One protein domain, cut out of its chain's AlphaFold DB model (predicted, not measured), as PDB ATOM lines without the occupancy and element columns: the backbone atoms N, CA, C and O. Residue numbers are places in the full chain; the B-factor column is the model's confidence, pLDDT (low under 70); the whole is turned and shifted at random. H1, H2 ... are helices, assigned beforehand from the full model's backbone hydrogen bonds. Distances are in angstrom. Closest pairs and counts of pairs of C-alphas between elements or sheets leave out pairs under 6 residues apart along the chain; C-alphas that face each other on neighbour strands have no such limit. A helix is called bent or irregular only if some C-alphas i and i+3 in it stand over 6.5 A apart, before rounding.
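Overview. This is residues 248 to 433 of the 730 residues of the protein "Cell wall protein, putative (AFU_orthologue AFUA_3G08110)" of Emericella nidulans (strain FGSC A4 / ATCC 38163 / CBS 112.46 / NRRL 194 / M139) (UniProt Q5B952). H5, H6, H9 and H10 form a four-helix core, an up-and-down bundle in which each helix runs against the one before it, and H1 crosses one side of this core over H9 and H6. H2, H3 and H4 make one end of the domain, and the helical hairpin of H7 and H8 makes the other end, loosely placed. The printed part has 186 residues, with ten named helices, H1 to H10 in order, and no named strand: all helix. It is compact, with a radius of gyration of the C-alphas of 15.3 A, and spans 42 by 33 by 30 A.

Arrangement. Begin with H1, residues 248 to 262, which touches H9, residues 396 to 406, at a steep tilt of 60 degrees; their closest C-alphas, Gly 256 and Gln 401, are 3.9 A apart. With residues 259 to 262 alone it touches the hub, H6, residues 330 to 341, closest at C-alphas 259 and 335, 6.0 A. H2, residues 271 to 280, only just touches H4, residues 291 to 300, with 3 pairs of C-alphas within 8 A, closest at Gln 274 and Cys 300, 7.3 A. H3, residues 284 to 287, touches no helix but is near H2. H4 touches H5, residues 311 to 321, about perpendicular at 80 degrees, closest at C-alphas 293 and 317, 6.1 A. H5 and H6 form a hairpin, closest at C-alphas 321 and 333, 6.5 A. H7, residues 356 to 373, and H8, residues 376 to 387, form a hairpin at a shallow tilt of 6 degrees, closest at C-alphas 359 and 386, 6.1 A. H6 touches H9, closest at C-alphas 334 and 403, 4.7 A. H9 and H10, residues 416 to 426, form a hairpin, closest at C-alphas 406 and 419, 5.9 A. H7 is close to H10 but not clearly touching, with C-alphas 362 and 418, the closest, 6.9 A apart. Every O i to N i+4 pair is within hydrogen-bond range in H1, H2, H4, H5, H6, H9 and H10; H7 has 12 of 14 and H8 5 of 8, while H3 is too short for such a pair.

Along the chain. Find C-alpha 248 at (-0.724, 40.959, 169.190); H1 runs 20.6 A from there. H7 begins at C-alpha 356, (-26.935, 35.174, 177.339), and spans 24.8 A with a kink of 27 degrees near residue 367. H8 is irregular: C-alphas 377 and 380 are 7.4 A apart. H10 ends at C-alpha 426, (-16.621, 31.721, 160.635).

Size, cuts and confidence. The C-alphas of Gln 282 and Thr 356, the two farthest apart, are 43.5 A apart. The printed part has no cut, and the link from H6 to H7 is long, with 14 residues. The mean pLDDT of the printed part is 80.4; 33 residues are under 70, among them 346 to 360.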
ATOM      1  N   GLY A 248       0.247  42.007 169.527       82.00
ATOM      2  CA  GLY A 248      -0.724  40.959 169.190       82.00
ATOM      3  C   GLY A 248      -1.761  41.387 168.140       82.00
ATOM      4  O   GLY A 248      -2.132  40.576 167.291       82.00
ATOM      5  N   GLY A 249      -2.174  42.658 168.138       81.94
ATOM      6  CA  GLY A 249      -3.031  43.253 167.108       81.94
ATOM      7  C   GLY A 249      -2.324  43.300 165.757       81.94
ATOM      8  O   GLY A 249      -2.818  42.741 164.778       81.94
ATOM      9  N   ILE A 250      -1.111  43.860 165.727       85.06
ATOM     10  CA  ILE A 250      -0.283  43.959 164.512       85.06
ATOM     11  C   ILE A 250       0.035  42.566 163.944       85.06
ATOM     12  O   ILE A 250      -0.119  42.332 162.746       85.06
ATOM     13  N   ALA A 251       0.381  41.602 164.804       87.75
ATOM     14  CA  ALA A 251       0.602  40.213 164.404       87.75
ATOM     15  C   ALA A 251      -0.669  39.548 163.842       87.75
ATOM     16  O   ALA A 251      -0.565  38.714 162.942       87.75
ATOM     17  N   THR A 252      -1.862  39.915 164.328       87.56
ATOM     18  CA  THR A 252      -3.143  39.392 163.814       87.56
ATOM     19  C   THR A 252      -3.458  39.957 162.432       87.56
ATOM     20  O   THR A 252      -3.830  39.194 161.544       87.56
ATOM     21  N   ILE A 253      -3.223  41.256 162.211       86.56
ATOM     22  CA  ILE A 253      -3.343  41.896 160.890       86.56
ATOM     23  C   ILE A 253      -2.353  41.260 159.904       86.56
ATOM     24  O   ILE A 253      -2.747  40.797 158.835       86.56
ATOM     25  N   GLY A 254      -1.072  41.171 160.275       86.88
ATOM     26  CA  GLY A 254      -0.023  40.630 159.409       86.88
ATOM     27  C   GLY A 254      -0.175  39.140 159.100       86.88
ATOM     28  O   GLY A 254       0.107  38.710 157.979       86.88
ATOM     29  N   LEU A 255      -0.670  38.340 160.050       88.50
ATOM     30  CA  LEU A 255      -1.014  36.942 159.791       88.50
ATOM     31  C   LEU A 255      -2.314  36.819 158.977       88.50
ATOM     32  O   LEU A 255      -2.379  35.960 158.106       88.50
ATOM     33  N   GLY A 256      -3.297  37.707 159.163       88.69
ATOM     34  CA  GLY A 256      -4.483  37.804 158.301       88.69
ATOM     35  C   GLY A 256      -4.108  38.066 156.840       88.69
ATOM     36  O   GLY A 256      -4.454  37.274 155.965       88.69
ATOM     37  N   LYS A 257      -3.268  39.078 156.588       88.25
ATOM     38  CA  LYS A 257      -2.697  39.374 155.259       88.25
ATOM     39  C   LYS A 257      -1.862  38.227 154.685       88.25
ATOM     40  O   LYS A 257      -1.839  38.024 153.471       88.25
ATOM     41  N   SER A 258      -1.226  37.433 155.545       89.75
ATOM     42  CA  SER A 258      -0.536  36.204 155.137       89.75
ATOM     43  C   SER A 258      -1.514  35.086 154.745       89.75
ATOM     44  O   SER A 258      -1.247  34.363 153.792       89.75
ATOM     45  N   LEU A 259      -2.661  34.949 155.420       90.75
ATOM     46  CA  LEU A 259      -3.704  33.986 155.046       90.75
ATOM     47  C   LEU A 259      -4.447  34.400 153.764       90.75
ATOM     48  O   LEU A 259      -4.730  33.534 152.939       90.75
ATOM     49  N   GLU A 260      -4.686  35.699 153.543       90.19
ATOM     50  CA  GLU A 260      -5.151  36.234 152.248       90.19
ATOM     51  C   GLU A 260      -4.198  35.842 151.110       90.19
ATOM     52  O   GLU A 260      -4.627  35.315 150.089       90.19
ATOM     53  N   ALA A 261      -2.889  36.020 151.304       87.69
ATOM     54  CA  ALA A 261      -1.866  35.648 150.325       87.69
ATOM     55  C   ALA A 261      -1.806  34.134 150.015       87.69
ATOM     56  O   ALA A 261      -1.300  33.738 148.960       87.69
ATOM     57  N   LEU A 262      -2.316  33.281 150.912       88.44
ATOM     58  CA  LEU A 262      -2.311  31.821 150.780       88.44
ATOM     59  C   LEU A 262      -3.610  31.247 150.172       88.44
ATOM     60  O   LEU A 262      -3.636  30.065 149.808       88.44
ATOM     61  N   VAL A 263      -4.661  32.060 149.991       88.69
ATOM     62  CA  VAL A 263      -5.936  31.658 149.366       88.69
ATOM     63  C   VAL A 263      -6.282  32.600 148.212       88.69
ATOM     64  O   VAL A 263      -6.529  33.785 148.400       88.69
ATOM     65  N   GLY A 264      -6.338  32.069 146.991       84.19
ATOM     66  CA  GLY A 264      -6.715  32.837 145.808       84.19
ATOM     67  C   GLY A 264      -8.156  33.357 145.874       84.19
ATOM     68  O   GLY A 264      -9.012  32.782 146.544       84.19
ATOM     69  N   VAL A 265      -8.451  34.407 145.101       78.00
ATOM     70  CA  VAL A 265      -9.752  35.120 145.076       78.00
ATOM     71  C   VAL A 265     -10.985  34.248 144.775       78.00
ATOM     72  O   VAL A 265     -12.116  34.689 144.952       78.00
ATOM     73  N   ASN A 266     -10.784  33.015 144.310       81.25
ATOM     74  CA  ASN A 266     -11.821  32.010 144.071       81.25
ATOM     75  C   ASN A 266     -12.090  31.083 145.277       81.25
ATOM     76  O   ASN A 266     -12.933  30.196 145.163       81.25
ATOM     77  N   GLY A 267     -11.366  31.233 146.390       84.50
ATOM     78  CA  GLY A 267     -11.426  30.335 147.546       84.50
ATOM     79  C   GLY A 267     -10.592  29.055 147.409       84.50
ATOM     80  O   GLY A 267     -10.811  28.111 148.166       84.50
ATOM     81  N   ALA A 268      -9.657  28.977 146.454       88.94
ATOM     82  CA  ALA A 268      -8.701  27.869 146.345       88.94
ATOM     83  C   ALA A 268      -7.378  28.211 147.046       88.94
ATOM     84  O   ALA A 268      -6.883  29.328 146.918       88.94
ATOM     85  N   LEU A 269      -6.745  27.240 147.713       89.88
ATOM     86  CA  LEU A 269      -5.367  27.406 148.195       89.88
ATOM     87  C   LEU A 269      -4.412  27.712 147.027       89.88
ATOM     88  O   LEU A 269      -4.510  27.081 145.971       89.88
ATOM     89  N   VAL A 270      -3.453  28.621 147.215       88.06
ATOM     90  CA  VAL A 270      -2.367  28.846 146.237       88.06
ATOM     91  C   VAL A 270      -1.389  27.664 146.223       88.06
ATOM     92  O   VAL A 270      -1.335  26.888 147.174       88.06
ATOM     93  N   ALA A 271      -0.575  27.519 145.172       84.44
ATOM     94  CA  ALA A 271       0.320  26.363 145.012       84.44
ATOM     95  C   ALA A 271       1.267  26.119 146.210       84.44
ATOM     96  O   ALA A 271       1.523  24.969 146.560       84.44
ATOM     97  N   GLY A 272       1.750  27.181 146.871       81.94
ATOM     98  CA  GLY A 272       2.574  27.063 148.084       81.94
ATOM     99  C   GLY A 272       1.797  26.482 149.269       81.94
ATOM    100  O   GLY A 272       2.256  25.533 149.897       81.94
ATOM    101  N   ALA A 273       0.583  26.984 149.507       85.50
ATOM    102  CA  ALA A 273      -0.332  26.504 150.542       85.50
ATOM    103  C   ALA A 273      -0.819  25.062 150.283       85.50
ATOM    104  O   ALA A 273      -0.921  24.257 151.209       85.50
ATOM    105  N   GLN A 274      -1.065  24.707 149.016       89.38
ATOM    106  CA  GLN A 274      -1.357  23.335 148.587       89.38
ATOM    107  C   GLN A 274      -0.207  22.386 148.953       89.38
ATOM    108  O   GLN A 274      -0.425  21.395 149.651       89.38
ATOM    109  N   ALA A 275       1.023  22.722 148.550       84.44
ATOM    110  CA  ALA A 275       2.213  21.923 148.836       84.44
ATOM    111  C   ALA A 275       2.541  21.853 150.341       84.44
ATOM    112  O   ALA A 275       3.012  20.825 150.818       84.44
ATOM    113  N   GLN A 276       2.256  22.908 151.108       84.81
ATOM    114  CA  GLN A 276       2.416  22.946 152.565       84.81
ATOM    115  C   GLN A 276       1.433  22.008 153.282       84.81
ATOM    116  O   GLN A 276       1.826  21.255 154.177       84.81
ATOM    117  N   LEU A 277       0.161  22.004 152.868       87.38
ATOM    118  CA  LEU A 277      -0.835  21.071 153.394       87.38
ATOM    119  C   LEU A 277      -0.533  19.629 152.950       87.38
ATOM    120  O   LEU A 277      -0.634  18.711 153.762       87.38
ATOM    121  N   GLU A 278      -0.095  19.409 151.707       84.69
ATOM    122  CA  GLU A 278       0.339  18.086 151.240       84.69
ATOM    123  C   GLU A 278       1.611  17.592 151.959       84.69
ATOM    124  O   GLU A 278       1.716  16.396 152.234       84.69
ATOM    125  N   ALA A 279       2.532  18.483 152.350       79.50
ATOM    126  CA  ALA A 279       3.675  18.153 153.206       79.50
ATOM    127  C   ALA A 279       3.222  17.658 154.587       79.50
ATOM    128  O   ALA A 279       3.657  16.601 155.041       79.50
ATOM    129  N   PHE A 280       2.306  18.387 155.238       83.69
ATOM    130  CA  PHE A 280       1.730  17.985 156.523       83.69
ATOM    131  C   PHE A 280       1.039  16.611 156.436       83.69
ATOM    132  O   PHE A 280       1.284  15.745 157.276       83.69
ATOM    133  N   LEU A 281       0.246  16.381 155.383       84.88
ATOM    134  CA  LEU A 281      -0.481  15.126 155.136       84.88
ATOM    135  C   LEU A 281       0.425  13.909 154.851       84.88
ATOM    136  O   LEU A 281      -0.075  12.784 154.826       84.88
ATOM    137  N   GLN A 282       1.730  14.113 154.634       81.81
ATOM    138  CA  GLN A 282       2.729  13.046 154.488       81.81
ATOM    139  C   GLN A 282       3.466  12.704 155.796       81.81
ATOM    140  O   GLN A 282       4.122  11.667 155.849       81.81
ATOM    141  N   THR A 283       3.363  13.537 156.839       79.31
ATOM    142  CA  THR A 283       3.959  13.252 158.160       79.31
ATOM    143  C   THR A 283       3.181  12.164 158.903       79.31
ATOM    144  O   THR A 283       1.972  12.036 158.710       79.31
ATOM    145  N   ASP A 284       3.828  11.443 159.829       78.06
ATOM    146  CA  ASP A 284       3.149  10.472 160.711       78.06
ATOM    147  C   ASP A 284       1.914  11.088 161.409       78.06
ATOM    148  O   ASP A 284       0.848  10.478 161.457       78.06
ATOM    149  N   VAL A 285       2.020  12.347 161.859       77.56
ATOM    150  CA  VAL A 285       0.937  13.113 162.509       77.56
ATOM    151  C   VAL A 285      -0.238  13.399 161.559       77.56
ATOM    152  O   VAL A 285      -1.391  13.432 161.992       77.56
ATOM    153  N   GLY A 286       0.037  13.589 160.266       77.19
ATOM    154  CA  GLY A 286      -0.983  13.711 159.225       77.19
ATOM    155  C   GLY A 286      -1.635  12.370 158.873       77.19
ATOM    156  O   GLY A 286      -2.828  12.328 158.580       77.19
ATOM    157  N   LEU A 287      -0.885  11.266 158.946       78.06
ATOM    158  CA  LEU A 287      -1.364   9.912 158.641       78.06
ATOM    159  C   LEU A 287      -2.256   9.305 159.742       78.06
ATOM    160  O   LEU A 287      -3.037   8.400 159.445       78.06
ATOM    161  N   GLU A 288      -2.185   9.803 160.981       82.88
ATOM    162  CA  GLU A 288      -3.071   9.401 162.092       82.88
ATOM    163  C   GLU A 288      -4.459  10.084 162.080       82.88
ATOM    164  O   GLU A 288      -5.324   9.747 162.894       82.88
ATOM    165  N   ILE A 289      -4.709  11.025 161.161       85.94
ATOM    166  CA  ILE A 289      -5.994  11.736 161.039       85.94
ATOM    167  C   ILE A 289      -7.098  10.799 160.515       85.94
ATOM    168  O   ILE A 289      -6.864   9.955 159.649       85.94
ATOM    169  N   ASP A 290      -8.328  10.974 161.017       88.81
ATOM    170  CA  ASP A 290      -9.491  10.192 160.575       88.81
ATOM    171  C   ASP A 290      -9.685  10.275 159.053       88.81
ATOM    172  O   ASP A 290      -9.604  11.349 158.460       88.81
ATOM    173  N   VAL A 291      -9.975   9.135 158.419       86.00
ATOM    174  CA  VAL A 291     -10.057   8.995 156.958       86.00
ATOM    175  C   VAL A 291     -11.053   9.975 156.322       86.00
ATOM    176  O   VAL A 291     -10.776  10.475 155.232       86.00
ATOM    177  N   ALA A 292     -12.171  10.291 156.986       87.88
ATOM    178  CA  ALA A 292     -13.157  11.241 156.467       87.88
ATOM    179  C   ALA A 292     -12.590  12.670 156.402       87.88
ATOM    180  O   ALA A 292     -12.668  13.324 155.360       87.88
ATOM    181  N   ILE A 293     -11.942  13.119 157.481       90.19
ATOM    182  CA  ILE A 293     -11.232  14.404 157.549       90.19
ATOM    183  C   ILE A 293     -10.074  14.426 156.548       90.19
ATOM    184  O   ILE A 293      -9.933  15.364 155.764       90.19
ATOM    185  N   LEU A 294      -9.267  13.368 156.534       88.25
ATOM    186  CA  LEU A 294      -8.078  13.224 155.704       88.25
ATOM    187  C   LEU A 294      -8.402  13.346 154.204       88.25
ATOM    188  O   LEU A 294      -7.637  13.952 153.455       88.25
ATOM    189  N   ASP A 295      -9.533  12.804 153.749       88.31
ATOM    190  CA  ASP A 295      -9.964  12.931 152.353       88.31
ATOM    191  C   ASP A 295     -10.489  14.339 152.011       88.31
ATOM    192  O   ASP A 295     -10.276  14.796 150.886       88.31
ATOM    193  N   ILE A 296     -11.069  15.077 152.967       90.75
ATOM    194  CA  ILE A 296     -11.403  16.505 152.801       90.75
ATOM    195  C   ILE A 296     -10.118  17.344 152.690       90.75
ATOM    196  O   ILE A 296      -9.990  18.169 151.783       90.75
ATOM    197  N   LEU A 297      -9.124  17.091 153.549       91.00
ATOM    198  CA  LEU A 297      -7.831  17.781 153.501       91.00
ATOM    199  C   LEU A 297      -7.090  17.518 152.177       91.00
ATOM    200  O   LEU A 297      -6.529  18.446 151.600       91.00
ATOM    201  N   LYS A 298      -7.164  16.297 151.622       89.50
ATOM    202  CA  LYS A 298      -6.638  15.967 150.278       89.50
ATOM    203  C   LYS A 298      -7.376  16.656 149.124       89.50
ATOM    204  O   LYS A 298      -6.812  16.724 148.033       89.50
ATOM    205  N   ILE A 299      -8.622  17.098 149.309       89.62
ATOM    206  CA  ILE A 299      -9.349  17.913 148.318       89.62
ATOM    207  C   ILE A 299      -8.838  19.356 148.386       89.62
ATOM    208  O   ILE A 299      -8.461  19.918 147.358       89.62
ATOM    209  N   CYS A 300      -8.735  19.916 149.593       90.50
ATOM    210  CA  CYS A 300      -8.189  21.253 149.838       90.50
ATOM    211  C   CYS A 300      -6.741  21.395 149.318       90.50
ATOM    212  O   CYS A 300      -6.440  22.296 148.534       90.50
ATOM    213  N   ALA A 301      -5.875  20.422 149.627       88.44
ATOM    214  CA  ALA A 301      -4.484  20.362 149.163       88.44
ATOM    215  C   ALA A 301      -4.322  20.249 147.633       88.44
ATOM    216  O   ALA A 301      -3.222  20.413 147.126       88.44
ATOM    217  N   LYS A 302      -5.402  19.985 146.883       87.75
ATOM    218  CA  LYS A 302      -5.415  19.936 145.407       87.75
ATOM    219  C   LYS A 302      -6.111  21.146 144.778       87.75
ATOM    220  O   LYS A 302      -6.509  21.089 143.616       87.75
ATOM    221  N   GLY A 303      -6.310  22.213 145.554       86.00
ATOM    222  CA  GLY A 303      -6.994  23.430 145.113       86.00
ATOM    223  C   GLY A 303      -8.515  23.295 145.013       86.00
ATOM    224  O   GLY A 303      -9.148  24.110 144.347       86.00
ATOM    225  N   GLY A 304      -9.115  22.278 145.644       88.69
ATOM    226  CA  GLY A 304     -10.570  22.148 145.729       88.69
ATOM    227  C   GLY A 304     -11.194  23.265 146.569       88.69
ATOM    228  O   GLY A 304     -10.628  23.684 147.583       88.69
ATOM    229  N   LEU A 305     -12.367  23.744 146.158       89.62
ATOM    230  CA  LEU A 305     -13.078  24.824 146.842       89.62
ATOM    231  C   LEU A 305     -13.906  24.274 148.006       89.62
ATOM    232  O   LEU A 305     -14.523  23.215 147.888       89.62
ATOM    233  N   ALA A 306     -14.001  25.020 149.108       88.38
ATOM    234  CA  ALA A 306     -14.868  24.638 150.223       88.38
ATOM    235  C   ALA A 306     -16.348  24.547 149.801       88.38
ATOM    236  O   ALA A 306     -17.064  23.656 150.262       88.38
ATOM    237  N   VAL A 307     -16.806  25.429 148.901       87.50
ATOM    238  CA  VAL A 307     -18.203  25.485 148.431       87.50
ATOM    239  C   VAL A 307     -18.670  24.188 147.750       87.50
ATOM    240  O   VAL A 307     -19.812  23.781 147.965       87.50
ATOM    241  N   ASP A 308     -17.776  23.494 147.036       87.75
ATOM    242  CA  ASP A 308     -18.057  22.256 146.285       87.75
ATOM    243  C   ASP A 308     -18.217  21.006 147.178       87.75
ATOM    244  O   ASP A 308     -18.558  19.923 146.695       87.75
ATOM    245  N   ILE A 309     -17.943  21.127 148.480       88.69
ATOM    246  CA  ILE A 309     -17.946  20.018 149.441       88.69
ATOM    247  C   ILE A 309     -19.289  19.956 150.176       88.69
ATOM    248  O   ILE A 309     -19.816  20.979 150.604       88.69
ATOM    249  N   ASP A 310     -19.839  18.752 150.366       87.88
ATOM    250  CA  ASP A 310     -21.117  18.556 151.067       87.88
ATOM    251  C   ASP A 310     -21.126  19.228 152.455       87.88
ATOM    252  O   ASP A 310     -20.169  19.097 153.224       87.88
ATOM    253  N   LEU A 311     -22.229  19.892 152.817       84.50
ATOM    254  CA  LEU A 311     -22.331  20.662 154.063       84.50
ATOM    255  C   LEU A 311     -22.005  19.833 155.317       84.50
ATOM    256  O   LEU A 311     -21.288  20.311 156.191       84.50
ATOM    257  N   ASP A 312     -22.468  18.581 155.398       85.31
ATOM    258  CA  ASP A 312     -22.152  17.711 156.539       85.31
ATOM    259  C   ASP A 312     -20.644  17.451 156.686       85.31
ATOM    260  O   ASP A 312     -20.156  17.407 157.812       85.31
ATOM    261  N   LYS A 313     -19.894  17.370 155.574       87.62
ATOM    262  CA  LYS A 313     -18.428  17.220 155.575       87.62
ATOM    263  C   LYS A 313     -17.721  18.514 155.974       87.62
ATOM    264  O   LYS A 313     -16.756  18.460 156.730       87.62
ATOM    265  N   ARG A 314     -18.207  19.680 155.518       88.25
ATOM    266  CA  ARG A 314     -17.706  20.982 156.006       88.25
ATOM    267  C   ARG A 314     -17.871  21.086 157.521       88.25
ATOM    268  O   ARG A 314     -16.907  21.372 158.217       88.25
ATOM    269  N   VAL A 315     -19.062  20.763 158.027       86.38
ATOM    270  CA  VAL A 315     -19.380  20.767 159.464       86.38
ATOM    271  C   VAL A 315     -18.546  19.745 160.248       86.38
ATOM    272  O   VAL A 315     -18.134  20.036 161.367       86.38
ATOM    273  N   GLU A 316     -18.266  18.568 159.682       88.75
ATOM    274  CA  GLU A 316     -17.366  17.572 160.278       88.75
ATOM    275  C   GLU A 316     -15.922  18.096 160.383       88.75
ATOM    276  O   GLU A 316     -15.309  17.975 161.446       88.75
ATOM    277  N   LEU A 317     -15.413  18.775 159.345       90.62
ATOM    278  CA  LEU A 317     -14.107  19.436 159.394       90.62
ATOM    279  C   LEU A 317     -14.077  20.581 160.418       90.62
ATOM    280  O   LEU A 317     -13.151  20.625 161.224       90.62
ATOM    281  N   SER A 318     -15.086  21.459 160.453       89.31
ATOM    282  CA  SER A 318     -15.190  22.532 161.455       89.31
ATOM    283  C   SER A 318     -15.163  21.990 162.885       89.31
ATOM    284  O   SER A 318     -14.426  22.503 163.725       89.31
ATOM    285  N   LEU A 319     -15.919  20.918 163.159       87.06
ATOM    286  CA  LEU A 319     -15.943  20.260 164.468       87.06
ATOM    287  C   LEU A 319     -14.594  19.625 164.830       87.06
ATOM    288  O   LEU A 319     -14.221  19.633 166.002       87.06
ATOM    289  N   TRP A 320     -13.845  19.094 163.857       90.94
ATOM    290  CA  TRP A 320     -12.494  18.590 164.106       90.94
ATOM    291  C   TRP A 320     -11.490  19.721 164.362       90.94
ATOM    292  O   TRP A 320     -10.769  19.646 165.357       90.94
ATOM    293  N   LEU A 321     -11.490  20.790 163.550       89.38
ATOM    294  CA  LEU A 321     -10.643  21.982 163.737       89.38
ATOM    295  C   LEU A 321     -10.855  22.631 165.113       89.38
ATOM    296  O   LEU A 321      -9.893  23.058 165.754       89.38
ATOM    297  N   ALA A 322     -12.110  22.670 165.564       85.06
ATOM    298  CA  ALA A 322     -12.532  23.170 166.868       85.06
ATOM    299  C   ALA A 322     -12.246  22.200 168.035       85.06
ATOM    300  O   ALA A 322     -12.420  22.564 169.192       85.06
ATOM    301  N   SER A 323     -11.812  20.965 167.766       84.50
ATOM    302  CA  SER A 323     -11.530  19.971 168.808       84.50
ATOM    303  C   SER A 323     -10.060  19.949 169.227       84.50
ATOM    304  O   SER A 323      -9.157  20.142 168.412       84.50
ATOM    305  N   SER A 324      -9.802  19.525 170.464       81.75
ATOM    306  CA  SER A 324      -8.463  19.170 170.964       81.75
ATOM    307  C   SER A 324      -7.846  17.915 170.311       81.75
ATOM    308  O   SER A 324      -6.786  17.457 170.729       81.75
ATOM    309  N   LYS A 325      -8.488  17.352 169.273       81.12
ATOM    310  CA  LYS A 325      -7.920  16.333 168.370       81.12
ATOM    311  C   LYS A 325      -7.384  16.925 167.058       81.12
ATOM    312  O   LYS A 325      -6.948  16.168 166.192       81.12
ATOM    313  N   CYS A 326      -7.464  18.243 166.876       83.12
ATOM    314  CA  CYS A 326      -6.844  18.934 165.755       83.12
ATOM    315  C   CYS A 326      -5.316  18.889 165.915       83.12
ATOM    316  O   CYS A 326      -4.770  19.524 166.812       83.12
ATOM    317  N   SER A 327      -4.634  18.126 165.059       81.56
ATOM    318  CA  SER A 327      -3.172  17.950 165.074       81.56
ATOM    319  C   SER A 327      -2.416  18.922 164.153       81.56
ATOM    320  O   SER A 327      -1.215  18.771 163.932       81.56
ATOM    321  N   LEU A 328      -3.116  19.912 163.591       83.19
ATOM    322  CA  LEU A 328      -2.545  20.920 162.697       83.19
ATOM    323  C   LEU A 328      -1.676  21.933 163.447       83.19
ATOM    324  O   LEU A 328      -1.928  22.262 164.606       83.19
ATOM    325  N   SER A 329      -0.719  22.523 162.729       80.50
ATOM    326  CA  SER A 329      -0.100  23.776 163.162       80.50
ATOM    327  C   SER A 329      -1.145  24.899 163.233       80.50
ATOM    328  O   SER A 329      -2.139  24.899 162.502       80.50
ATOM    329  N   ALA A 330      -0.886  25.894 164.086       80.81
ATOM    330  CA  ALA A 330      -1.738  27.073 164.256       80.81
ATOM    331  C   ALA A 330      -2.066  27.783 162.924       80.81
ATOM    332  O   ALA A 330      -3.185  28.235 162.691       80.81
ATOM    333  N   GLU A 331      -1.084  27.815 162.026       81.12
ATOM    334  CA  GLU A 331      -1.198  28.341 160.670       81.12
ATOM    335  C   GLU A 331      -2.170  27.542 159.798       81.12
ATOM    336  O   GLU A 331      -3.102  28.117 159.250       81.12
ATOM    337  N   LEU A 332      -1.991  26.218 159.696       86.75
ATOM    338  CA  LEU A 332      -2.844  25.369 158.865       86.75
ATOM    339  C   LEU A 332      -4.275  25.317 159.414       86.75
ATOM    340  O   LEU A 332      -5.225  25.258 158.637       86.75
ATOM    341  N   LYS A 333      -4.445  25.406 160.742       89.44
ATOM    342  CA  LYS A 333      -5.752  25.571 161.389       89.44
ATOM    343  C   LYS A 333      -6.425  26.886 160.979       89.44
ATOM    344  O   LYS A 333      -7.595  26.857 160.598       89.44
ATOM    345  N   GLY A 334      -5.697  28.006 160.997       88.62
ATOM    346  CA  GLY A 334      -6.193  29.299 160.510       88.62
ATOM    347  C   GLY A 334      -6.517  29.275 159.013       88.62
ATOM    348  O   GLY A 334      -7.626  29.616 158.614       88.62
ATOM    349  N   LEU A 335      -5.601  28.775 158.184       90.88
ATOM    350  CA  LEU A 335      -5.761  28.642 156.734       90.88
ATOM    351  C   LEU A 335      -7.001  27.820 156.351       90.88
ATOM    352  O   LEU A 335      -7.774  28.232 155.488       90.88
ATOM    353  N   LEU A 336      -7.224  26.678 157.010       92.75
ATOM    354  CA  LEU A 336      -8.386  25.824 156.752       92.75
ATOM    355  C   LEU A 336      -9.692  26.433 157.273       92.75
ATOM    356  O   LEU A 336     -10.727  26.248 156.636       92.75
ATOM    357  N   ALA A 337      -9.660  27.194 158.371       91.31
ATOM    358  CA  ALA A 337     -10.821  27.950 158.839       91.31
ATOM    359  C   ALA A 337     -11.175  29.109 157.883       91.31
ATOM    360  O   ALA A 337     -12.350  29.304 157.570       91.31
ATOM    361  N   PHE A 338     -10.175  29.818 157.344       92.69
ATOM    362  CA  PHE A 338     -10.379  30.853 156.327       92.69
ATOM    363  C   PHE A 338     -10.924  30.264 155.019       92.69
ATOM    364  O   PHE A 338     -11.946  30.732 154.520       92.69
ATOM    365  N   TRP A 339     -10.321  29.183 154.513       94.12
ATOM    366  CA  TRP A 339     -10.804  28.443 153.339       94.12
ATOM    367  C   TRP A 339     -12.247  27.943 153.522       94.12
ATOM    368  O   TRP A 339     -13.072  28.110 152.624       94.12
ATOM    369  N   LEU A 340     -12.604  27.419 154.703       91.31
ATOM    370  CA  LEU A 340     -13.986  27.037 155.017       91.31
ATOM    371  C   LEU A 340     -14.970  28.219 155.004       91.31
ATOM    372  O   LEU A 340     -16.139  27.996 154.692       91.31
ATOM    373  N   SER A 341     -14.532  29.456 155.271       90.75
ATOM    374  CA  SER A 341     -15.409  30.638 155.210       90.75
ATOM    375  C   SER A 341     -15.906  30.959 153.787       90.75
ATOM    376  O   SER A 341     -17.002  31.493 153.629       90.75
ATOM    377  N   PHE A 342     -15.178  30.536 152.741       88.62
ATOM    378  CA  PHE A 342     -15.661  30.551 151.346       88.62
ATOM    379  C   PHE A 342     -16.731  29.476 151.073       88.62
ATOM    380  O   PHE A 342     -17.409  29.510 150.049       88.62
ATOM    381  N   GLY A 343     -16.891  28.501 151.974       84.00
ATOM    382  CA  GLY A 343     -17.954  27.498 151.933       84.00
ATOM    383  C   GLY A 343     -19.279  27.969 152.539       84.00
ATOM    384  O   GLY A 343     -20.255  27.216 152.494       84.00
ATOM    385  N   VAL A 344     -19.342  29.175 153.112       82.81
ATOM    386  CA  VAL A 344     -20.571  29.717 153.706       82.81
ATOM    387  C   VAL A 344     -21.427  30.378 152.623       82.81
ATOM    388  O   VAL A 344     -21.027  31.353 151.993       82.81
ATOM    389  N   SER A 345     -22.627  29.843 152.411       77.81
ATOM    390  CA  SER A 345     -23.711  30.475 151.651       77.81
ATOM    391  C   SER A 345     -24.740  31.097 152.599       77.81
ATOM    392  O   SER A 345     -24.785  30.741 153.776       77.81
ATOM    393  N   ALA A 346     -25.641  31.939 152.085       66.62
ATOM    394  CA  ALA A 346     -26.732  32.542 152.863       66.62
ATOM    395  C   ALA A 346     -27.726  31.531 153.492       66.62
ATOM    396  O   ALA A 346     -28.510  31.906 154.355       66.62
ATOM    397  N   GLU A 347     -27.705  30.252 153.092       60.25
ATOM    398  CA  GLU A 347     -28.477  29.173 153.743       60.25
ATOM    399  C   GLU A 347     -27.758  28.579 154.971       60.25
ATOM    400  O   GLU A 347     -28.366  27.891 155.790       60.25
ATOM    401  N   THR A 348     -26.449  28.816 155.071       59.16
ATOM    402  CA  THR A 348     -25.545  28.312 156.121       59.16
ATOM    403  C   THR A 348     -24.938  29.427 156.970       59.16
ATOM    404  O   THR A 348     -24.235  29.142 157.938       59.16
ATOM    405  N   ASP A 349     -25.185  30.680 156.590       65.50
ATOM    406  CA  ASP A 349     -24.715  31.852 157.307       65.50
ATOM    407  C   ASP A 349     -25.408  31.947 158.667       65.50
ATOM    408  O   ASP A 349     -26.601  31.665 158.816       65.50
ATOM    409  N   LEU A 350     -24.621  32.263 159.687       60.59
ATOM    410  CA  LEU A 350     -24.963  31.959 161.063       60.59
ATOM    411  C   LEU A 350     -25.324  33.222 161.823       60.59
ATOM    412  O   LEU A 350     -24.534  33.754 162.599       60.59
ATOM    413  N   SER A 351     -26.583  33.632 161.656       60.06
ATOM    414  CA  SER A 351     -27.222  34.563 162.580       60.06
ATOM    415  C   SER A 351     -27.321  33.905 163.962       60.06
ATOM    416  O   SER A 351     -28.263  33.155 164.254       60.06
ATOM    417  N   LEU A 352     -26.298  34.090 164.794       56.00
ATOM    418  CA  LEU A 352     -26.203  33.404 166.073       56.00
ATOM    419  C   LEU A 352     -27.235  33.949 167.061       56.00
ATOM    420  O   LEU A 352     -27.090  35.042 167.601       56.00
ATOM    421  N   SER A 353     -28.220  33.123 167.414       51.22
ATOM    422  CA  SER A 353     -29.006  33.316 168.635       51.22
ATOM    423  C   SER A 353     -28.160  32.930 169.860       51.22
ATOM    424  O   SER A 353     -28.415  31.910 170.508       51.22
ATOM    425  N   VAL A 354     -27.095  33.696 170.121       53.00
ATOM    426  CA  VAL A 354     -26.140  33.444 171.207       53.00
ATOM    427  C   VAL A 354     -26.887  33.416 172.545       53.00
ATOM    428  O   VAL A 354     -27.662  34.318 172.859       53.00
ATOM    429  N   SER A 355     -26.670  32.378 173.359       56.56
ATOM    430  CA  SER A 355     -27.249  32.353 174.710       56.56
ATOM    431  C   SER A 355     -26.626  33.454 175.577       56.56
ATOM    432  O   SER A 355     -25.439  33.743 175.448       56.56
ATOM    433  N   THR A 356     -27.391  34.042 176.502       58.00
ATOM    434  CA  THR A 356     -26.935  35.174 177.339       58.00
ATOM    435  C   THR A 356     -25.632  34.911 178.097       58.00
ATOM    436  O   THR A 356     -24.890  35.847 178.380       58.00
ATOM    437  N   ASN A 357     -25.337  33.648 178.408       63.16
ATOM    438  CA  ASN A 357     -24.103  33.251 179.081       63.16
ATOM    439  C   ASN A 357     -22.902  33.375 178.134       63.16
ATOM    440  O   ASN A 357     -21.917  34.005 178.493       63.16
ATOM    441  N   ILE A 358     -23.037  32.887 176.897       64.81
ATOM    442  CA  ILE A 358     -21.996  32.992 175.868       64.81
ATOM    443  C   ILE A 358     -21.793  34.458 175.444       64.81
ATOM    444  O   ILE A 358     -20.660  34.880 175.229       64.81
ATOM    445  N   ILE A 359     -22.863  35.269 175.399       65.69
ATOM    446  CA  ILE A 359     -22.750  36.733 175.234       65.69
ATOM    447  C   ILE A 359     -21.880  37.315 176.356       65.69
ATOM    448  O   ILE A 359     -20.964  38.087 176.079       65.69
ATOM    449  N   SER A 360     -22.124  36.928 177.613       67.19
ATOM    450  CA  SER A 360     -21.341  37.395 178.765       67.19
ATOM    451  C   SER A 360     -19.880  36.934 178.730       67.19
ATOM    452  O   SER A 360     -19.000  37.703 179.108       67.19
ATOM    453  N   GLU A 361     -19.615  35.705 178.290       71.31
ATOM    454  CA  GLU A 361     -18.268  35.130 178.176       71.31
ATOM    455  C   GLU A 361     -17.468  35.824 177.061       71.31
ATOM    456  O   GLU A 361     -16.357  36.297 177.302       71.31
ATOM    457  N   LEU A 362     -18.064  36.000 175.875       71.81
ATOM    458  CA  LEU A 362     -17.435  36.694 174.748       71.81
ATOM    459  C   LEU A 362     -17.238  38.199 175.028       71.81
ATOM    460  O   LEU A 362     -16.204  38.757 174.670       71.81
ATOM    461  N   THR A 363     -18.172  38.847 175.736       69.81
ATOM    462  CA  THR A 363     -18.036  40.254 176.173       69.81
ATOM    463  C   THR A 363     -16.944  40.421 177.240       69.81
ATOM    464  O   THR A 363     -16.213  41.413 177.230       69.81
ATOM    465  N   GLY A 364     -16.788  39.446 178.141       71.00
ATOM    466  CA  GLY A 364     -15.693  39.419 179.115       71.00
ATOM    467  C   GLY A 364     -14.324  39.209 178.461       71.00
ATOM    468  O   GLY A 364     -13.353  39.863 178.834       71.00
ATOM    469  N   PHE A 365     -14.251  38.352 177.439       72.50
ATOM    470  CA  PHE A 365     -13.049  38.153 176.626       72.50
ATOM    471  C   PHE A 365     -12.672  39.414 175.829       72.50
ATOM    472  O   PHE A 365     -11.503  39.793 175.809       72.50
ATOM    473  N   LEU A 366     -13.655  40.118 175.257       68.38
ATOM    474  CA  LEU A 366     -13.466  41.436 174.637       68.38
ATOM    475  C   LEU A 366     -12.852  42.449 175.617       68.38
ATOM    476  O   LEU A 366     -11.704  42.857 175.457       68.38
ATOM    477  N   THR A 367     -13.593  42.775 176.676       66.75
ATOM    478  CA  THR A 367     -13.250  43.854 177.623       66.75
ATOM    479  C   THR A 367     -12.063  43.557 178.550       66.75
ATOM    480  O   THR A 367     -11.560  44.459 179.216       66.75
ATOM    481  N   GLY A 368     -11.608  42.300 178.627       66.44
ATOM    482  CA  GLY A 368     -10.429  41.898 179.400       66.44
ATOM    483  C   GLY A 368      -9.205  41.574 178.539       66.44
ATOM    484  O   GLY A 368      -8.110  42.090 178.779       66.44
ATOM    485  N   THR A 369      -9.370  40.693 177.551       67.00
ATOM    486  CA  THR A 369      -8.261  40.108 176.781       67.00
ATOM    487  C   THR A 369      -7.965  40.896 175.508       67.00
ATOM    488  O   THR A 369      -6.800  41.080 175.166       67.00
ATOM    489  N   ILE A 370      -8.987  41.383 174.800       67.88
ATOM    490  CA  ILE A 370      -8.800  42.000 173.479       67.88
ATOM    491  C   ILE A 370      -8.306  43.441 173.617       67.88
ATOM    492  O   ILE A 370      -7.262  43.758 173.044       67.88
ATOM    493  N   ASP A 371      -8.931  44.261 174.467       70.31
ATOM    494  CA  ASP A 371      -8.454  45.622 174.778       70.31
ATOM    495  C   ASP A 371      -6.966  45.666 175.192       70.31
ATOM    496  O   ASP A 371      -6.259  46.625 174.880       70.31
ATOM    497  N   SER A 372      -6.465  44.622 175.867       68.06
ATOM    498  CA  SER A 372      -5.097  44.572 176.408       68.06
ATOM    499  C   SER A 372      -4.045  43.928 175.490       68.06
ATOM    500  O   SER A 372      -2.875  44.307 175.568       68.06
ATOM    501  N   LEU A 373      -4.417  42.977 174.622       69.50
ATOM    502  CA  LEU A 373      -3.472  42.216 173.776       69.50
ATOM    503  C   LEU A 373      -3.599  42.488 172.270       69.50
ATOM    504  O   LEU A 373      -2.670  42.188 171.517       69.50
ATOM    505  N   LEU A 374      -4.733  43.031 171.830       69.31
ATOM    506  CA  LEU A 374      -5.095  43.230 170.419       69.31
ATOM    507  C   LEU A 374      -5.471  44.688 170.114       69.31
ATOM    508  O   LEU A 374      -5.280  45.145 168.989       69.31
ATOM    509  N   GLY A 375      -5.957  45.419 171.120       70.88
ATOM    510  CA  GLY A 375      -6.568  46.735 170.968       70.88
ATOM    511  C   GLY A 375      -7.991  46.650 170.404       70.88
ATOM    512  O   GLY A 375      -8.456  45.597 169.962       70.88
ATOM    513  N   THR A 376      -8.676  47.793 170.371       69.25
ATOM    514  CA  THR A 376     -10.088  47.908 169.954       69.25
ATOM    515  C   THR A 376     -10.357  47.536 168.493       69.25
ATOM    516  O   THR A 376     -11.511  47.376 168.109       69.25
ATOM    517  N   HIS A 377      -9.311  47.341 167.684       72.50
ATOM    518  CA  HIS A 377      -9.356  46.921 166.280       72.50
ATOM    519  C   HIS A 377     -10.362  45.787 166.002       72.50
ATOM    520  O   HIS A 377     -11.156  45.881 165.074       72.50
ATOM    521  N   LEU A 378     -10.388  44.735 166.831       73.44
ATOM    522  CA  LEU A 378     -11.292  43.591 166.630       73.44
ATOM    523  C   LEU A 378     -12.693  43.759 167.250       73.44
ATOM    524  O   LEU A 378     -13.491  42.822 167.192       73.44
ATOM    525  N   HIS A 379     -13.022  44.909 167.851       70.50
ATOM    526  CA  HIS A 379     -14.283  45.065 168.584       70.50
ATOM    527  C   HIS A 379     -15.502  45.036 167.662       70.50
ATOM    528  O   HIS A 379     -16.418  44.268 167.938       70.50
ATOM    529  N   GLY A 380     -15.493  45.753 166.531       70.50
ATOM    530  CA  GLY A 380     -16.569  45.633 165.534       70.50
ATOM    531  C   GLY A 380     -16.656  44.228 164.924       70.50
ATOM    532  O   GLY A 380     -17.733  43.654 164.765       70.50
ATOM    533  N   LEU A 381     -15.495  43.629 164.645       75.69
ATOM    534  CA  LEU A 381     -15.365  42.289 164.064       75.69
ATOM    535  C   LEU A 381     -16.057  41.214 164.926       75.69
ATOM    536  O   LEU A 381     -16.689  40.293 164.408       75.69
ATOM    537  N   LEU A 382     -15.995  41.369 166.252       74.00
ATOM    538  CA  LEU A 382     -16.632  40.483 167.228       74.00
ATOM    539  C   LEU A 382     -18.007  40.989 167.703       74.00
ATOM    540  O   LEU A 382     -18.815  40.189 168.182       74.00
ATOM    541  N   SER A 383     -18.336  42.274 167.522       72.19
ATOM    542  CA  SER A 383     -19.670  42.806 167.821       72.19
ATOM    543  C   SER A 383     -20.732  42.253 166.877       72.19
ATOM    544  O   SER A 383     -21.872  42.094 167.303       72.19
ATOM    545  N   PHE A 384     -20.382  41.875 165.642       74.31
ATOM    546  CA  PHE A 384     -21.286  41.110 164.775       74.31
ATOM    547  C   PHE A 384     -21.676  39.757 165.378       74.31
ATOM    548  O   PHE A 384     -22.847  39.380 165.334       74.31
ATOM    549  N   ILE A 385     -20.738  39.067 166.029       72.06
ATOM    550  CA  ILE A 385     -21.003  37.788 166.703       72.06
ATOM    551  C   ILE A 385     -21.935  37.999 167.909       72.06
ATOM    552  O   ILE A 385     -22.838  37.195 168.134       72.06
ATOM    553  N   LEU A 386     -21.770  39.104 168.647       69.56
ATOM    554  CA  LEU A 386     -22.665  39.498 169.748       69.56
ATOM    555  C   LEU A 386     -24.051  39.963 169.268       69.56
ATOM    556  O   LEU A 386     -25.051  39.671 169.924       69.56
ATOM    557  N   GLY A 387     -24.121  40.668 168.136       66.69
ATOM    558  CA  GLY A 387     -25.362  41.135 167.512       66.69
ATOM    559  C   GLY A 387     -26.169  40.028 166.827       66.69
ATOM    560  O   GLY A 387     -27.341  40.233 166.514       66.69
ATOM    561  N   GLY A 388     -25.564  38.853 166.621       65.31
ATOM    562  CA  GLY A 388     -26.173  37.743 165.890       65.31
ATOM    563  C   GLY A 388     -26.212  37.970 164.377       65.31
ATOM    564  O   GLY A 388     -27.095  37.434 163.713       65.31
ATOM    565  N   GLU A 389     -25.281  38.762 163.841       73.25
ATOM    566  CA  GLU A 389     -25.099  38.983 162.404       73.25
ATOM    567  C   GLU A 389     -24.310  37.833 161.752       73.25
ATOM    568  O   GLU A 389     -23.612  37.058 162.416       73.25
ATOM    569  N   GLY A 390     -24.448  37.705 160.433       74.38
ATOM    570  CA  GLY A 390     -23.779  36.672 159.641       74.38
ATOM    571  C   GLY A 390     -22.301  36.964 159.364       74.38
ATOM    572  O   GLY A 390     -21.867  38.116 159.335       74.38
ATOM    573  N   VAL A 391     -21.520  35.918 159.077       81.94
ATOM    574  CA  VAL A 391     -20.123  36.062 158.627       81.94
ATOM    575  C   VAL A 391     -20.048  36.675 157.224       81.94
ATOM    576  O   VAL A 391     -19.028  37.256 156.851       81.94
ATOM    577  N   LEU A 392     -21.134  36.611 156.441       83.00
ATOM    578  CA  LEU A 392     -21.189  37.256 155.129       83.00
ATOM    579  C   LEU A 392     -21.190  38.793 155.207       83.00
ATOM    580  O   LEU A 392     -20.836  39.426 154.216       83.00
ATOM    581  N   SER A 393     -21.477  39.380 156.376       83.56
ATOM    582  CA  SER A 393     -21.366  40.825 156.632       83.56
ATOM    583  C   SER A 393     -19.916  41.340 156.710       83.56
ATOM    584  O   SER A 393     -19.698  42.552 156.680       83.56
ATOM    585  N   LEU A 394     -18.924  40.443 156.802       86.00
ATOM    586  CA  LEU A 394     -17.497  40.780 156.845       86.00
ATOM    587  C   LEU A 394     -16.830  40.746 155.465       86.00
ATOM    588  O   LEU A 394     -17.097  39.850 154.658       86.00
ATOM    589  N   SER A 395     -15.844  41.618 155.259       88.31
ATOM    590  CA  SER A 395     -14.879  41.522 154.162       88.31
ATOM    591  C   SER A 395     -14.011  40.255 154.277       88.31
ATOM    592  O   SER A 395     -13.905  39.632 155.338       88.31
ATOM    593  N   LEU A 396     -13.378  39.838 153.173       87.94
ATOM    594  CA  LEU A 396     -12.481  38.670 153.184       87.94
ATOM    595  C   LEU A 396     -11.245  38.892 154.071       87.94
ATOM    596  O   LEU A 396     -10.778  37.944 154.694       87.94
ATOM    597  N   GLU A 397     -10.766  40.133 154.172       87.12
ATOM    598  CA  GLU A 397      -9.685  40.528 155.080       87.12
ATOM    599  C   GLU A 397     -10.072  40.285 156.543       87.12
ATOM    600  O   GLU A 397      -9.381  39.554 157.250       87.12
ATOM    601  N   ALA A 398     -11.222  40.796 156.984       87.06
ATOM    602  CA  ALA A 398     -11.688  40.604 158.355       87.06
ATOM    603  C   ALA A 398     -11.886  39.118 158.712       87.06
ATOM    604  O   ALA A 398     -11.547  38.676 159.814       87.06
ATOM    605  N   ARG A 399     -12.358  38.306 157.755       89.75
ATOM    606  CA  ARG A 399     -12.430  36.840 157.905       89.75
ATOM    607  C   ARG A 399     -11.044  36.198 158.028       89.75
ATOM    608  O   ARG A 399     -10.884  35.284 158.834       89.75
ATOM    609  N   ALA A 400     -10.047  36.666 157.276       90.06
ATOM    610  CA  ALA A 400      -8.670  36.173 157.346       90.06
ATOM    611  C   ALA A 400      -7.978  36.558 158.665       90.06
ATOM    612  O   ALA A 400      -7.307  35.726 159.274       90.06
ATOM    613  N   GLN A 401      -8.186  37.781 159.157       88.50
ATOM    614  CA  GLN A 401      -7.707  38.231 160.468       88.50
ATOM    615  C   GLN A 401      -8.339  37.417 161.615       88.50
ATOM    616  O   GLN A 401      -7.632  36.949 162.510       88.50
ATOM    617  N   LEU A 402      -9.655  37.164 161.570       87.94
ATOM    618  CA  LEU A 402     -10.320  36.293 162.546       87.94
ATOM    619  C   LEU A 402      -9.796  34.848 162.465       87.94
ATOM    620  O   LEU A 402      -9.563  34.217 163.496       87.94
ATOM    621  N   ALA A 403      -9.543  34.336 161.257       89.94
ATOM    622  CA  ALA A 403      -8.935  33.024 161.049       89.94
ATOM    623  C   ALA A 403      -7.501  32.929 161.614       89.94
ATOM    624  O   ALA A 403      -7.133  31.916 162.215       89.94
ATOM    625  N   ALA A 404      -6.707  33.995 161.478       88.19
ATOM    626  CA  ALA A 404      -5.372  34.113 162.057       88.19
ATOM    627  C   ALA A 404      -5.400  34.087 163.597       88.19
ATOM    628  O   ALA A 404      -4.584  33.399 164.219       88.19
ATOM    629  N   LEU A 405      -6.374  34.777 164.203       86.19
ATOM    630  CA  LEU A 405      -6.600  34.775 165.649       86.19
ATOM    631  C   LEU A 405      -6.992  33.376 166.158       86.19
ATOM    632  O   LEU A 405      -6.307  32.827 167.021       86.19
ATOM    633  N   ILE A 406      -8.045  32.758 165.609       85.44
ATOM    634  CA  ILE A 406      -8.552  31.450 166.084       85.44
ATOM    635  C   ILE A 406      -7.634  30.269 165.741       85.44
ATOM    636  O   ILE A 406      -7.737  29.210 166.363       85.44
ATOM    637  N   GLY A 407      -6.725  30.436 164.776       81.06
ATOM    638  CA  GLY A 407      -5.616  29.512 164.563       81.06
ATOM    639  C   GLY A 407      -4.649  29.468 165.753       81.06
ATOM    640  O   GLY A 407      -3.990  28.456 165.962       81.06
ATOM    641  N   GLY A 408      -4.583  30.538 166.557       75.06
ATOM    642  CA  GLY A 408      -3.631  30.706 167.659       75.06
ATOM    643  C   GLY A 408      -2.237  31.153 167.201       75.06
ATOM    644  O   GLY A 408      -1.306  31.195 168.004       75.06
ATOM    645  N   GLY A 409      -2.065  31.495 165.917       67.44
ATOM    646  CA  GLY A 409      -0.753  31.741 165.305       67.44
ATOM    647  C   GLY A 409      -0.002  32.943 165.887       67.44
ATOM    648  O   GLY A 409       1.225  32.955 165.910       67.44
ATOM    649  N   VAL A 410      -0.738  33.908 166.434       67.75
ATOM    650  CA  VAL A 410      -0.209  35.096 167.123       67.75
ATOM    651  C   VAL A 410       0.261  34.818 168.561       67.75
ATOM    652  O   VAL A 410       0.849  35.683 169.217       67.75
ATOM    653  N   GLY A 411       0.044  33.603 169.073       68.06
ATOM    654  CA  GLY A 411       0.382  33.225 170.447       68.06
ATOM    655  C   GLY A 411      -0.392  34.037 171.487       68.06
ATOM    656  O   GLY A 411       0.208  34.507 172.452       68.06
ATOM    657  N   ILE A 412      -1.686  34.237 171.230       72.12
ATOM    658  CA  ILE A 412      -2.694  34.682 172.196       72.12
ATOM    659  C   ILE A 412      -3.481  33.433 172.584       72.12
ATOM    660  O   ILE A 412      -3.959  32.710 171.709       72.12
ATOM    661  N   GLU A 413      -3.594  33.166 173.882       72.44
ATOM    662  CA  GLU A 413      -4.407  32.059 174.383       72.44
ATOM    663  C   GLU A 413      -5.886  32.473 174.373       72.44
ATOM    664  O   GLU A 413      -6.268  33.507 174.923       72.44
ATOM    665  N   ILE A 414      -6.709  31.668 173.704       75.62
ATOM    666  CA  ILE A 414      -8.163  31.823 173.604       75.62
ATOM    667  C   ILE A 414      -8.761  30.596 174.285       75.62
ATOM    668  O   ILE A 414      -8.300  29.486 174.022       75.62
ATOM    669  N   ASP A 415      -9.769  30.781 175.137       79.88
ATOM    670  CA  ASP A 415     -10.457  29.655 175.773       79.88
ATOM    671  C   ASP A 415     -11.054  28.706 174.718       79.88
ATOM    672  O   ASP A 415     -11.636  29.164 173.728       79.88
ATOM    673  N   ASP A 416     -10.934  27.392 174.939       78.50
ATOM    674  CA  ASP A 416     -11.417  26.354 174.020       78.50
ATOM    675  C   ASP A 416     -12.884  26.585 173.614       78.50
ATOM    676  O   ASP A 416     -13.232  26.430 172.444       78.50
ATOM    677  N   SER A 417     -13.751  26.999 174.548       78.50
ATOM    678  CA  SER A 417     -15.169  27.249 174.261       78.50
ATOM    679  C   SER A 417     -15.363  28.426 173.302       78.50
ATOM    680  O   SER A 417     -16.105  28.307 172.324       78.50
ATOM    681  N   ILE A 418     -14.635  29.525 173.517       77.88
ATOM    682  CA  ILE A 418     -14.651  30.705 172.649       77.88
ATOM    683  C   ILE A 418     -14.088  30.338 171.274       77.88
ATOM    684  O   ILE A 418     -14.704  30.650 170.257       77.88
ATOM    685  N   GLN A 419     -12.974  29.604 171.214       82.19
ATOM    686  CA  GLN A 419     -12.391  29.162 169.949       82.19
ATOM    687  C   GLN A 419     -13.353  28.252 169.156       82.19
ATOM    688  O   GLN A 419     -13.494  28.427 167.944       82.19
ATOM    689  N   ILE A 420     -14.074  27.341 169.825       81.88
ATOM    690  CA  ILE A 420     -15.132  26.513 169.221       81.88
ATOM    691  C   ILE A 420     -16.254  27.381 168.631       81.88
ATOM    692  O   ILE A 420     -16.707  27.120 167.513       81.88
ATOM    693  N   ILE A 421     -16.697  28.420 169.347       80.31
ATOM    694  CA  ILE A 421     -17.756  29.332 168.887       80.31
ATOM    695  C   ILE A 421     -17.296  30.148 167.674       80.31
ATOM    696  O   ILE A 421     -18.036  30.232 166.695       80.31
ATOM    697  N   LEU A 422     -16.082  30.709 167.709       85.00
ATOM    698  CA  LEU A 422     -15.546  31.548 166.632       85.00
ATOM    699  C   LEU A 422     -15.268  30.740 165.352       85.00
ATOM    700  O   LEU A 422     -15.652  31.175 164.266       85.00
ATOM    701  N   ILE A 423     -14.688  29.535 165.464       86.25
ATOM    702  CA  ILE A 423     -14.581  28.585 164.336       86.25
ATOM    703  C   ILE A 423     -15.981  28.214 163.836       86.25
ATOM    704  O   ILE A 423     -16.214  28.142 162.628       86.25
ATOM    705  N   GLY A 424     -16.924  28.003 164.754       83.44
ATOM    706  CA  GLY A 424     -18.311  27.684 164.442       83.44
ATOM    707  C   GLY A 424     -18.992  28.731 163.564       83.44
ATOM    708  O   GLY A 424     -19.549  28.384 162.524       83.44
ATOM    709  N   TRP A 425     -18.887  30.004 163.948       85.44
ATOM    710  CA  TRP A 425     -19.441  31.139 163.210       85.44
ATOM    711  C   TRP A 425     -18.750  31.341 161.858       85.44
ATOM    712  O   TRP A 425     -19.415  31.291 160.824       85.44
ATOM    713  N   LEU A 426     -17.413  31.455 161.846       87.19
ATOM    714  CA  LEU A 426     -16.621  31.721 160.635       87.19
ATOM    715  C   LEU A 426     -16.849  30.682 159.520       87.19
ATOM    716  O   LEU A 426     -16.733  31.002 158.339       87.19
ATOM    717  N   THR A 427     -17.163  29.436 159.889       86.19
ATOM    718  CA  THR A 427     -17.287  28.300 158.958       86.19
ATOM    719  C   THR A 427     -18.726  27.829 158.706       86.19
ATOM    720  O   THR A 427     -18.923  26.819 158.028       86.19
ATOM    721  N   GLY A 428     -19.745  28.516 159.237       79.81
ATOM    722  CA  GLY A 428     -21.153  28.124 159.057       79.81
ATOM    723  C   GLY A 428     -21.571  26.852 159.825       79.81
ATOM    724  O   GLY A 428     -22.534  26.172 159.464       79.81
ATOM    725  N   CYS A 429     -20.851  26.485 160.888       81.44
ATOM    726  CA  CYS A 429     -21.068  25.258 161.658       81.44
ATOM    727  C   CYS A 429     -22.039  25.456 162.841       81.44
ATOM    728  O   CYS A 429     -21.624  25.658 163.984       81.44
ATOM    729  N   GLN A 430     -23.350  25.277 162.614       72.31
ATOM    730  CA  GLN A 430     -24.365  25.430 163.683       72.31
ATOM    731  C   GLN A 430     -24.129  24.486 164.880       72.31
ATOM    732  O   GLN A 430     -24.390  24.850 166.027       72.31
ATOM    733  N   LYS A 431     -23.604  23.279 164.615       72.12
ATOM    734  CA  LYS A 431     -23.298  22.260 165.636       72.12
ATOM    735  C   LYS A 431     -22.165  22.698 166.578       72.12
ATOM    736  O   LYS A 431     -22.147  22.272 167.728       72.12
ATOM    737  N   CYS A 432     -21.239  23.533 166.101       67.44
ATOM    738  CA  CYS A 432     -20.112  24.043 166.881       67.44
ATOM    739  C   CYS A 432     -20.603  25.030 167.958       67.44
ATOM    740  O   CYS A 432     -20.218  24.935 169.118       67.44
ATOM    741  N   CYS A 433     -21.543  25.912 167.611       64.19
ATOM    742  CA  CYS A 433     -22.072  26.956 168.497       64.19
ATOM    743  C   CYS A 433     -23.193  26.473 169.449       64.19
ATOM    744  O   CYS A 433     -24.051  27.255 169.853       64.19
TER     745      CYS A 433